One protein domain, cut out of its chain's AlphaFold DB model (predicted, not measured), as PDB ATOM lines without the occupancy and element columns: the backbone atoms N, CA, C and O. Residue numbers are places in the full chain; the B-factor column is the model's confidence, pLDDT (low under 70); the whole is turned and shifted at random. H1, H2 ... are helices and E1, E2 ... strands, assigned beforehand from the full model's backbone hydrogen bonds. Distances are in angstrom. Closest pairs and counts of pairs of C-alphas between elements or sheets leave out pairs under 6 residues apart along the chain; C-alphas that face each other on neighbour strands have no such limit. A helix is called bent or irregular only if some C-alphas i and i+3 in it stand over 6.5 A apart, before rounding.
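What this domain is: This is residues 10 to 73 of the 140 residues of an uncharacterized protein of Hymenobacter coccineus (UniProt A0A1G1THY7). This is a loose, stretched-out model: a small two-stranded hairpin, E1 and E2, with helix H2 passing loosely over one of its faces and helix H1 set off toward one end of the long axis. At the other end the loop of the hairpin sticks out with residues 16 to 24. The printed part has 64 residues with two named strands and two named helices, in the order E1, E2, H1, H2; the sheet has the order E1 - E2, antiparallel, and the class is mixed, helices and strands. The whole is loose, with a radius of gyration of the C-alphas of 15.1 A, and elongated, with spans of 44 by 25 by 18 A.

How they stand to each other: E1, residues 10 to 12, and E2, residues 28 to 31, are antiparallel neighbours and form a hairpin, with 155 degrees between their directions. The C-alphas of Tyr 10 and Leu 30 face each other at 3.9 A, and those of Asn 12 and Val 28 at 4.7 A. N 11 and O 29 are within hydrogen-bond range at 2.9 A, as are N 29 and O 11 at 3.0 A. H1, residues 39 to 48, is apart from E1. H2, residues 51 to 65, is apart from H1, though a tight link of 2 residues joins them. The closest C-alphas of E2 and H2 are those of Leu 30 and Val 58, 7.8 A apart. E1 and H2 are apart, but only just, at 8.5 A. In H1 every O i to N i+4 pair is within hydrogen-bond range; in H2, 9 of 11 are.

Where its parts are: E1 begins at C-alpha 10, at (53.501, 13.236, 87.234), and is 6.8 A long. E2 is 9.9 A long from Val 28 to Tyr 31. H1 runs 14.2 A from Pro 39, whose C-alpha is at (70.098, 14.097, 102.528), to Gln 48. H2, the longest helix with 15 residues, runs 21.1 A from Tyr 51 to Tyr 65, whose C-alpha is at (46.225, 8.434, 90.123). H2 is neither bent nor irregular, but only just: C-alphas 53 and 56 are 6.4 A apart.

The domain as a whole: The two C-alphas farthest apart are those of Thr 19 and Leu 41, at 43.8 A. The link from E1 to E2, residues 13 to 27, is long, and the link from E2 to H1, with 7 residues, is short. Residues 16 to 24 stand free, as do residues 47 to 53, of which 51 to 53 belong to H2. The printed part has no cut. The mean pLDDT of the printed part is 92.5, and no printed residue is under 70.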
ATOM      1  N   TYR A  10      52.901  13.353  88.557       94.19
ATOM      2  CA  TYR A  10      53.501  13.236  87.234       94.19
ATOM      3  C   TYR A  10      53.019  14.342  86.292       94.19
ATOM      4  O   TYR A  10      51.967  14.948  86.508       94.19
ATOM      5  N   ILE A  11      53.789  14.569  85.230       93.62
ATOM      6  CA  ILE A  11      53.396  15.380  84.075       93.62
ATOM      7  C   ILE A  11      53.191  14.487  82.854       93.62
ATOM      8  O   ILE A  11      53.847  13.453  82.715       93.62
ATOM      9  N   ASN A  12      52.302  14.904  81.956       92.00
ATOM     10  CA  ASN A  12      52.275  14.375  80.601       92.00
ATOM     11  C   ASN A  12      53.480  14.951  79.838       92.00
ATOM     12  O   ASN A  12      53.580  16.167  79.691       92.00
ATOM     13  N   ALA A  13      54.379  14.073  79.396       91.94
ATOM     14  CA  ALA A  13      55.638  14.399  78.741       91.94
ATOM     15  C   ALA A  13      55.559  14.341  77.193       91.94
ATOM     16  O   ALA A  13      56.592  14.286  76.524       91.94
ATOM     17  N   ASN A  14      54.351  14.364  76.614       88.94
ATOM     18  CA  ASN A  14      54.096  14.378  75.166       88.94
ATOM     19  C   ASN A  14      54.161  15.782  74.515       88.94
ATOM     20  O   ASN A  14      53.709  15.962  73.392       88.94
ATOM     21  N   GLN A  15      54.726  16.801  75.171       84.50
ATOM     22  CA  GLN A  15      54.806  18.192  74.670       84.50
ATOM     23  C   GLN A  15      55.588  18.396  73.355       84.50
ATOM     24  O   GLN A  15      55.723  19.530  72.901       84.50
ATOM     25  N   GLN A  16      56.175  17.349  72.774       84.06
ATOM     26  CA  GLN A  16      56.814  17.395  71.450       84.06
ATOM     27  C   GLN A  16      55.947  16.766  70.350       84.06
ATOM     28  O   GLN A  16      56.316  16.824  69.178       84.06
ATOM     29  N   ASP A  17      54.791  16.201  70.702       86.88
ATOM     30  CA  ASP A  17      53.841  15.693  69.724       86.88
ATOM     31  C   ASP A  17      53.200  16.880  68.992       86.88
ATOM     32  O   ASP A  17      52.659  17.803  69.600       86.88
ATOM     33  N   LEU A  18      53.263  16.861  67.660       83.81
ATOM     34  CA  LEU A  18      52.730  17.938  66.817       83.81
ATOM     35  C   LEU A  18      51.195  17.926  66.727       83.81
ATOM     36  O   LEU A  18      50.597  18.885  66.240       83.81
ATOM     37  N   THR A  19      50.551  16.848  67.177       82.62
ATOM     38  CA  THR A  19      49.096  16.688  67.186       82.62
ATOM     39  C   THR A  19      48.598  16.443  68.610       82.62
ATOM     40  O   THR A  19      49.233  15.750  69.399       82.62
ATOM     41  N   GLN A  20      47.451  17.035  68.958       72.25
ATOM     42  CA  GLN A  20      46.931  17.013  70.335       72.25
ATOM     43  C   GLN A  20      46.443  15.630  70.781       72.25
ATOM     44  O   GLN A  20      46.556  15.287  71.959       72.25
ATOM     45  N   ASP A  21      45.929  14.826  69.851       73.44
ATOM     46  CA  ASP A  21      45.547  13.448  70.120       73.44
ATOM     47  C   ASP A  21      46.009  12.528  68.995       73.44
ATOM     48  O   ASP A  21      45.471  12.516  67.889       73.44
ATOM     49  N   THR A  22      47.058  11.770  69.283       71.62
ATOM     50  CA  THR A  22      47.603  10.743  68.398       71.62
ATOM     51  C   THR A  22      46.899   9.396  68.559       71.62
ATOM     52  O   THR A  22      47.210   8.478  67.805       71.62
ATOM     53  N   GLY A  23      46.028   9.221  69.568       79.94
ATOM     54  CA  GLY A  23      45.516   7.903  69.974       79.94
ATOM     55  C   GLY A  23      46.613   6.902  70.382       79.94
ATOM     56  O   GLY A  23      46.334   5.722  70.578       79.94
ATOM     57  N   GLY A  24      47.867   7.357  70.475       84.38
ATOM     58  CA  GLY A  24      49.043   6.536  70.730       84.38
ATOM     59  C   GLY A  24      49.459   6.511  72.202       84.38
ATOM     60  O   GLY A  24      48.837   7.168  73.046       84.38
ATOM     61  N   PRO A  25      50.537   5.768  72.519       89.00
ATOM     62  CA  PRO A  25      51.091   5.707  73.865       89.00
ATOM     63  C   PRO A  25      51.416   7.100  74.411       89.00
ATOM     64  O   PRO A  25      51.946   7.958  73.701       89.00
ATOM     65  N   LYS A  26      51.120   7.316  75.692       90.62
ATOM     66  CA  LYS A  26      51.496   8.539  76.404       90.62
ATOM     67  C   LYS A  26      52.792   8.315  77.174       90.62
ATOM     68  O   LYS A  26      53.007   7.242  77.734       90.62
ATOM     69  N   VAL A  27      53.637   9.337  77.219       92.75
ATOM     70  CA  VAL A  27      54.835   9.370  78.057       92.75
ATOM     71  C   VAL A  27      54.501  10.206  79.278       92.75
ATOM     72  O   VAL A  27      54.061  11.344  79.151       92.75
ATOM     73  N   VAL A  28      54.699   9.655  80.471       94.19
ATOM     74  CA  VAL A  28      54.517  10.390  81.726       94.19
ATOM     75  C   VAL A  28      55.814  10.400  82.515       94.19
ATOM     76  O   VAL A  28      56.513   9.390  82.582       94.19
ATOM     77  N   THR A  29      56.114  11.534  83.142       95.38
ATOM     78  CA  THR A  29      57.268  11.675  84.039       95.38
ATOM     79  C   THR A  29      56.759  11.904  85.448       95.38
ATOM     80  O   THR A  29      56.189  12.958  85.725       95.38
ATOM     81  N   LEU A  30      56.948  10.917  86.327       95.19
ATOM     82  CA  LEU A  30      56.612  11.005  87.749       95.19
ATOM     83  C   LEU A  30      57.820  11.489  88.552       95.19
ATOM     84  O   LEU A  30      58.925  10.974  88.391       95.19
ATOM     85  N   TYR A  31      57.596  12.448  89.448       94.81
ATOM     86  CA  TYR A  31      58.624  13.003  90.322       94.81
ATOM     87  C   TYR A  31      58.448  12.493  91.754       94.81
ATOM     88  O   TYR A  31      57.404  12.704  92.377       94.81
ATOM     89  N   TRP A  32      59.488  11.850  92.290       94.56
ATOM     90  CA  TRP A  32      59.511  11.329  93.657       94.56
ATOM     91  C   TRP A  32      60.617  12.011  94.479       94.56
ATOM     92  O   TRP A  32      61.797  11.723  94.266       94.56
ATOM     93  N   PRO A  33      60.277  12.932  95.394       93.50
ATOM     94  CA  PRO A  33      61.248  13.591  96.250       93.50
ATOM     95  C   PRO A  33      61.666  12.657  97.395       93.50
ATOM     96  O   PRO A  33      60.871  11.865  97.893       93.50
ATOM     97  N   LEU A  34      62.923  12.749  97.826       93.75
ATOM     98  CA  LEU A  34      63.445  11.976  98.958       93.75
ATOM     99  C   LEU A  34      63.593  12.898 100.169       93.75
ATOM    100  O   LEU A  34      64.640  13.515 100.358       93.75
ATOM    101  N   THR A  35      62.510  13.048 100.933       91.81
ATOM    102  CA  THR A  35      62.396  14.043 102.021       91.81
ATOM    103  C   THR A  35      62.232  13.443 103.411       91.81
ATOM    104  O   THR A  35      62.230  14.185 104.389       91.81
ATOM    105  N   ASP A  36      62.096  12.121 103.511       91.75
ATOM    106  CA  ASP A  36      61.775  11.439 104.772       91.75
ATOM    107  C   ASP A  36      62.990  11.277 105.701       91.75
ATOM    108  O   ASP A  36      62.849  10.924 106.869       91.75
ATOM    109  N   GLU A  37      64.197  11.529 105.192       94.88
ATOM    110  CA  GLU A  37      65.447  11.326 105.917       94.88
ATOM    111  C   GLU A  37      66.504  12.386 105.573       94.88
ATOM    112  O   GLU A  37      66.334  13.209 104.668       94.88
ATOM    113  N   ALA A  38      67.617  12.375 106.311       95.12
ATOM    114  CA  ALA A  38      68.721  13.297 106.067       95.12
ATOM    115  C   ALA A  38      69.308  13.103 104.649       95.12
ATOM    116  O   ALA A  38      69.435  11.962 104.197       95.12
ATOM    117  N   PRO A  39      69.718  14.178 103.943       91.81
ATOM    118  CA  PRO A  39      70.098  14.097 102.528       91.81
ATOM    119  C   PRO A  39      71.216  13.099 102.194       91.81
ATOM    120  O   PRO A  39      71.245  12.544 101.096       91.81
ATOM    121  N   ASP A  40      72.161  12.879 103.109       94.12
ATOM    122  CA  ASP A  40      73.261  11.932 102.928       94.12
ATOM    123  C   ASP A  40      72.789  10.473 103.029       94.12
ATOM    124  O   ASP A  40      73.198   9.644 102.213       94.12
ATOM    125  N   LEU A  41      71.898  10.170 103.978       96.38
ATOM    126  CA  LEU A  41      71.245   8.866 104.105       96.38
ATOM    127  C   LEU A  41      70.326   8.600 102.909       96.38
ATOM    128  O   LEU A  41      70.505   7.582 102.238       96.38
ATOM    129  N   ALA A  42      69.472   9.567 102.556       95.12
ATOM    130  CA  ALA A  42      68.551   9.476 101.422       95.12
ATOM    131  C   ALA A  42      69.280   9.142 100.123       95.12
ATOM    132  O   ALA A  42      68.886   8.255  99.367       95.12
ATOM    133  N   ARG A  43      70.401   9.828  99.881       93.69
ATOM    134  CA  ARG A  43      71.234   9.596  98.703       93.69
ATOM    135  C   ARG A  43      71.846   8.198  98.705       93.69
ATOM    136  O   ARG A  43      71.819   7.538  97.669       93.69
ATOM    137  N   ARG A  44      72.398   7.739  99.835       95.44
ATOM    138  CA  ARG A  44      72.961   6.381  99.948       95.44
ATOM    139  C   ARG A  44      71.896   5.326  99.656       95.44
ATOM    140  O   ARG A  44      72.127   4.466  98.809       95.44
ATOM    141  N   HIS A  45      70.723   5.445 100.275       96.06
ATOM    142  CA  HIS A  45      69.608   4.537 100.031       96.06
ATOM    143  C   HIS A  45      69.140   4.572  98.577       96.06
ATOM    144  O   HIS A  45      68.929   3.513  97.988       96.06
ATOM    145  N   ALA A  46      69.037   5.753  97.960       95.44
ATOM    146  CA  ALA A  46      68.613   5.876  96.568       95.44
ATOM    147  C   ALA A  46      69.526   5.113  95.603       95.44
ATOM    148  O   ALA A  46      69.026   4.391  94.743       95.44
ATOM    149  N   TYR A  47      70.847   5.220  95.781       95.50
ATOM    150  CA  TYR A  47      71.825   4.504  94.954       95.50
ATOM    151  C   TYR A  47      71.907   3.003  95.253       95.50
ATOM    152  O   TYR A  47      72.301   2.231  94.383       95.50
ATOM    153  N   GLN A  48      71.550   2.581  96.466       96.38
ATOM    154  CA  GLN A  48      71.506   1.166  96.855       96.38
ATOM    155  C   GLN A  48      70.178   0.489  96.491       96.38
ATOM    156  O   GLN A  48      70.106  -0.738  96.441       96.38
ATOM    157  N   THR A  49      69.129   1.270  96.234       96.88
ATOM    158  CA  THR A  49      67.814   0.755  95.859       96.88
ATOM    159  C   THR A  49      67.806   0.431  94.370       96.88
ATOM    160  O   THR A  49      67.937   1.302  93.511       96.88
ATOM    161  N   SER A  50      67.652  -0.851  94.057       97.12
ATOM    162  CA  SER A  50      67.627  -1.347  92.685       97.12
ATOM    163  C   SER A  50      66.362  -0.922  91.934       97.12
ATOM    164  O   SER A  50      65.319  -0.637  92.525       97.12
ATOM    165  N   TYR A  51      66.421  -0.973  90.601       97.44
ATOM    166  CA  TYR A  51      65.255  -0.775  89.732       97.44
ATOM    167  C   TYR A  51      64.059  -1.654  90.142       97.44
ATOM    168  O   TYR A  51      62.940  -1.161  90.253       97.44
ATOM    169  N   ALA A  52      64.303  -2.936  90.441       97.81
ATOM    170  CA  ALA A  52      63.263  -3.887  90.841       97.81
ATOM    171  C   ALA A  52      62.583  -3.525  92.175       97.81
ATOM    172  O   ALA A  52      61.444  -3.918  92.409       97.81
ATOM    173  N   GLN A  53      63.261  -2.765  93.042       97.44
ATOM    174  CA  GLN A  53      62.692  -2.255  94.293       97.44
ATOM    175  C   GLN A  53      61.955  -0.925  94.093       97.44
ATOM    176  O   GLN A  53      60.952  -0.679  94.764       97.44
ATOM    177  N   TRP A  54      62.427  -0.074  93.178       96.75
ATOM    178  CA  TRP A  54      61.781   1.203  92.874       96.75
ATOM    179  C   TRP A  54      60.505   1.052  92.047       96.75
ATOM    180  O   TRP A  54      59.500   1.690  92.364       96.75
ATOM    181  N   LEU A  55      60.527   0.216  91.006       97.38
ATOM    182  CA  LEU A  55      59.431   0.108  90.041       97.38
ATOM    183  C   LEU A  55      58.071  -0.178  90.704       97.38
ATOM    184  O   LEU A  55      57.133   0.567  90.417       97.38
ATOM    185  N   PRO A  56      57.932  -1.146  91.635       97.00
ATOM    186  CA  PRO A  56      56.648  -1.405  92.286       97.00
ATOM    187  C   PRO A  56      56.096  -0.194  93.043       97.00
ATOM    188  O   PRO A  56      54.887   0.013  93.055       97.00
ATOM    189  N   ARG A  57      56.965   0.632  93.644       95.38
ATOM    190  CA  ARG A  57      56.553   1.843  94.374       95.38
ATOM    191  C   ARG A  57      55.975   2.887  93.422       95.38
ATOM    192  O   ARG A  57      54.921   3.450  93.695       95.38
ATOM    193  N   VAL A  58      56.644   3.107  92.291       95.56
ATOM    194  CA  VAL A  58      56.203   4.064  91.266       95.56
ATOM    195  C   VAL A  58      54.907   3.602  90.597       95.56
ATOM    196  O   VAL A  58      53.999   4.408  90.414       95.56
ATOM    197  N   VAL A  59      54.788   2.311  90.275       96.62
ATOM    198  CA  VAL A  59      53.564   1.744  89.686       96.62
ATOM    199  C   VAL A  59      52.394   1.820  90.665       96.62
ATOM    200  O   VAL A  59      51.316   2.257  90.276       96.62
ATOM    201  N   ALA A  60      52.605   1.471  91.939       95.75
ATOM    202  CA  ALA A  60      51.567   1.581  92.963       95.75
ATOM    203  C   ALA A  60      51.070   3.024  93.126       95.75
ATOM    204  O   ALA A  60      49.874   3.253  93.277       95.75
ATOM    205  N   GLU A  61      51.967   4.004  93.050       95.19
ATOM    206  CA  GLU A  61      51.602   5.416  93.088       95.19
ATOM    207  C   GLU A  61      50.798   5.841  91.849       95.19
ATOM    208  O   GLU A  61      49.775   6.518  91.988       95.19
ATOM    209  N   LEU A  62      51.205   5.402  90.651       94.38
ATOM    210  CA  LEU A  62      50.456   5.632  89.411       94.38
ATOM    211  C   LEU A  62      49.054   5.019  89.454       94.38
ATOM    212  O   LEU A  62      48.113   5.678  89.021       94.38
ATOM    213  N   GLU A  63      48.894   3.829  90.032       95.62
ATOM    214  CA  GLU A  63      47.586   3.203  90.272       95.62
ATOM    215  C   GLU A  63      46.680   4.059  91.165       95.62
ATOM    216  O   GLU A  63      45.462   4.061  90.997       95.62
ATOM    217  N   THR A  64      47.245   4.850  92.084       94.25
ATOM    218  CA  THR A  64      46.424   5.775  92.880       94.25
ATOM    219  C   THR A  64      45.917   6.971  92.079       94.25
ATOM    220  O   THR A  64      44.871   7.528  92.415       94.25
ATOM    221  N   TYR A  65      46.649   7.376  91.038       92.44
ATOM    222  CA  TYR A  65      46.225   8.434  90.123       92.44
ATOM    223  C   TYR A  65      45.270   7.910  89.049       92.44
ATOM    224  O   TYR A  65      44.326   8.610  88.688       92.44
ATOM    225  N   HIS A  66      45.519   6.693  88.562       93.00
ATOM    226  CA  HIS A  66      44.802   6.035  87.473       93.00
ATOM    227  C   HIS A  66      44.586   4.554  87.796       93.00
ATOM    228  O   HIS A  66      45.404   3.717  87.408       93.00
ATOM    229  N   PRO A  67      43.490   4.210  88.490       96.25
ATOM    230  CA  PRO A  67      43.186   2.820  88.800       96.25
ATOM    231  C   PRO A  67      43.064   1.966  87.531       96.25
ATOM    232  O   PRO A  67      42.303   2.296  86.620       96.25
ATOM    233  N   GLY A  68      43.799   0.857  87.478       97.06
ATOM    234  CA  GLY A  68      43.855  -0.055  86.338       97.06
ATOM    235  C   GLY A  68      44.849   0.349  85.248       97.06
ATOM    236  O   GLY A  68      44.742  -0.157  84.132       97.06
ATOM    237  N   VAL A  69      45.802   1.244  85.531       95.31
ATOM    238  CA  VAL A  69      46.825   1.670  84.557       95.31
ATOM    239  C   VAL A  69      47.902   0.611  84.313       95.31
ATOM    240  O   VAL A  69      48.472   0.569  83.224       95.31
ATOM    241  N   THR A  70      48.172  -0.275  85.276       96.81
ATOM    242  CA  THR A  70      49.277  -1.251  85.215       96.81
ATOM    243  C   THR A  70      49.294  -2.091  83.929       96.81
ATOM    244  O   THR A  70      50.363  -2.185  83.324       96.81
ATOM    245  N   PRO A  71      48.168  -2.648  83.432       97.25
ATOM    246  CA  PRO A  71      48.150  -3.410  82.177       97.25
ATOM    247  C   PRO A  71      48.530  -2.596  80.929       97.25
ATOM    248  O   PRO A  71      48.875  -3.182  79.907       97.25
ATOM    249  N   TYR A  72      48.467  -1.263  80.994       95.25
ATOM    250  CA  TYR A  72      48.806  -0.359  79.891       95.25
ATOM    251  C   TYR A  72      50.261   0.127  79.938       95.25
ATOM    252  O   TYR A  72      50.712   0.801  79.010       95.25
ATOM    253  N   LEU A  73      51.013  -0.201  80.995       96.00
ATOM    254  CA  LEU A  73      52.426   0.153  81.098       96.00
ATOM    255  C   LEU A  73      53.254  -0.691  80.126       96.00
ATOM    256  O   LEU A  73      53.437  -1.890  80.311       96.00
TER     257      LEU A  73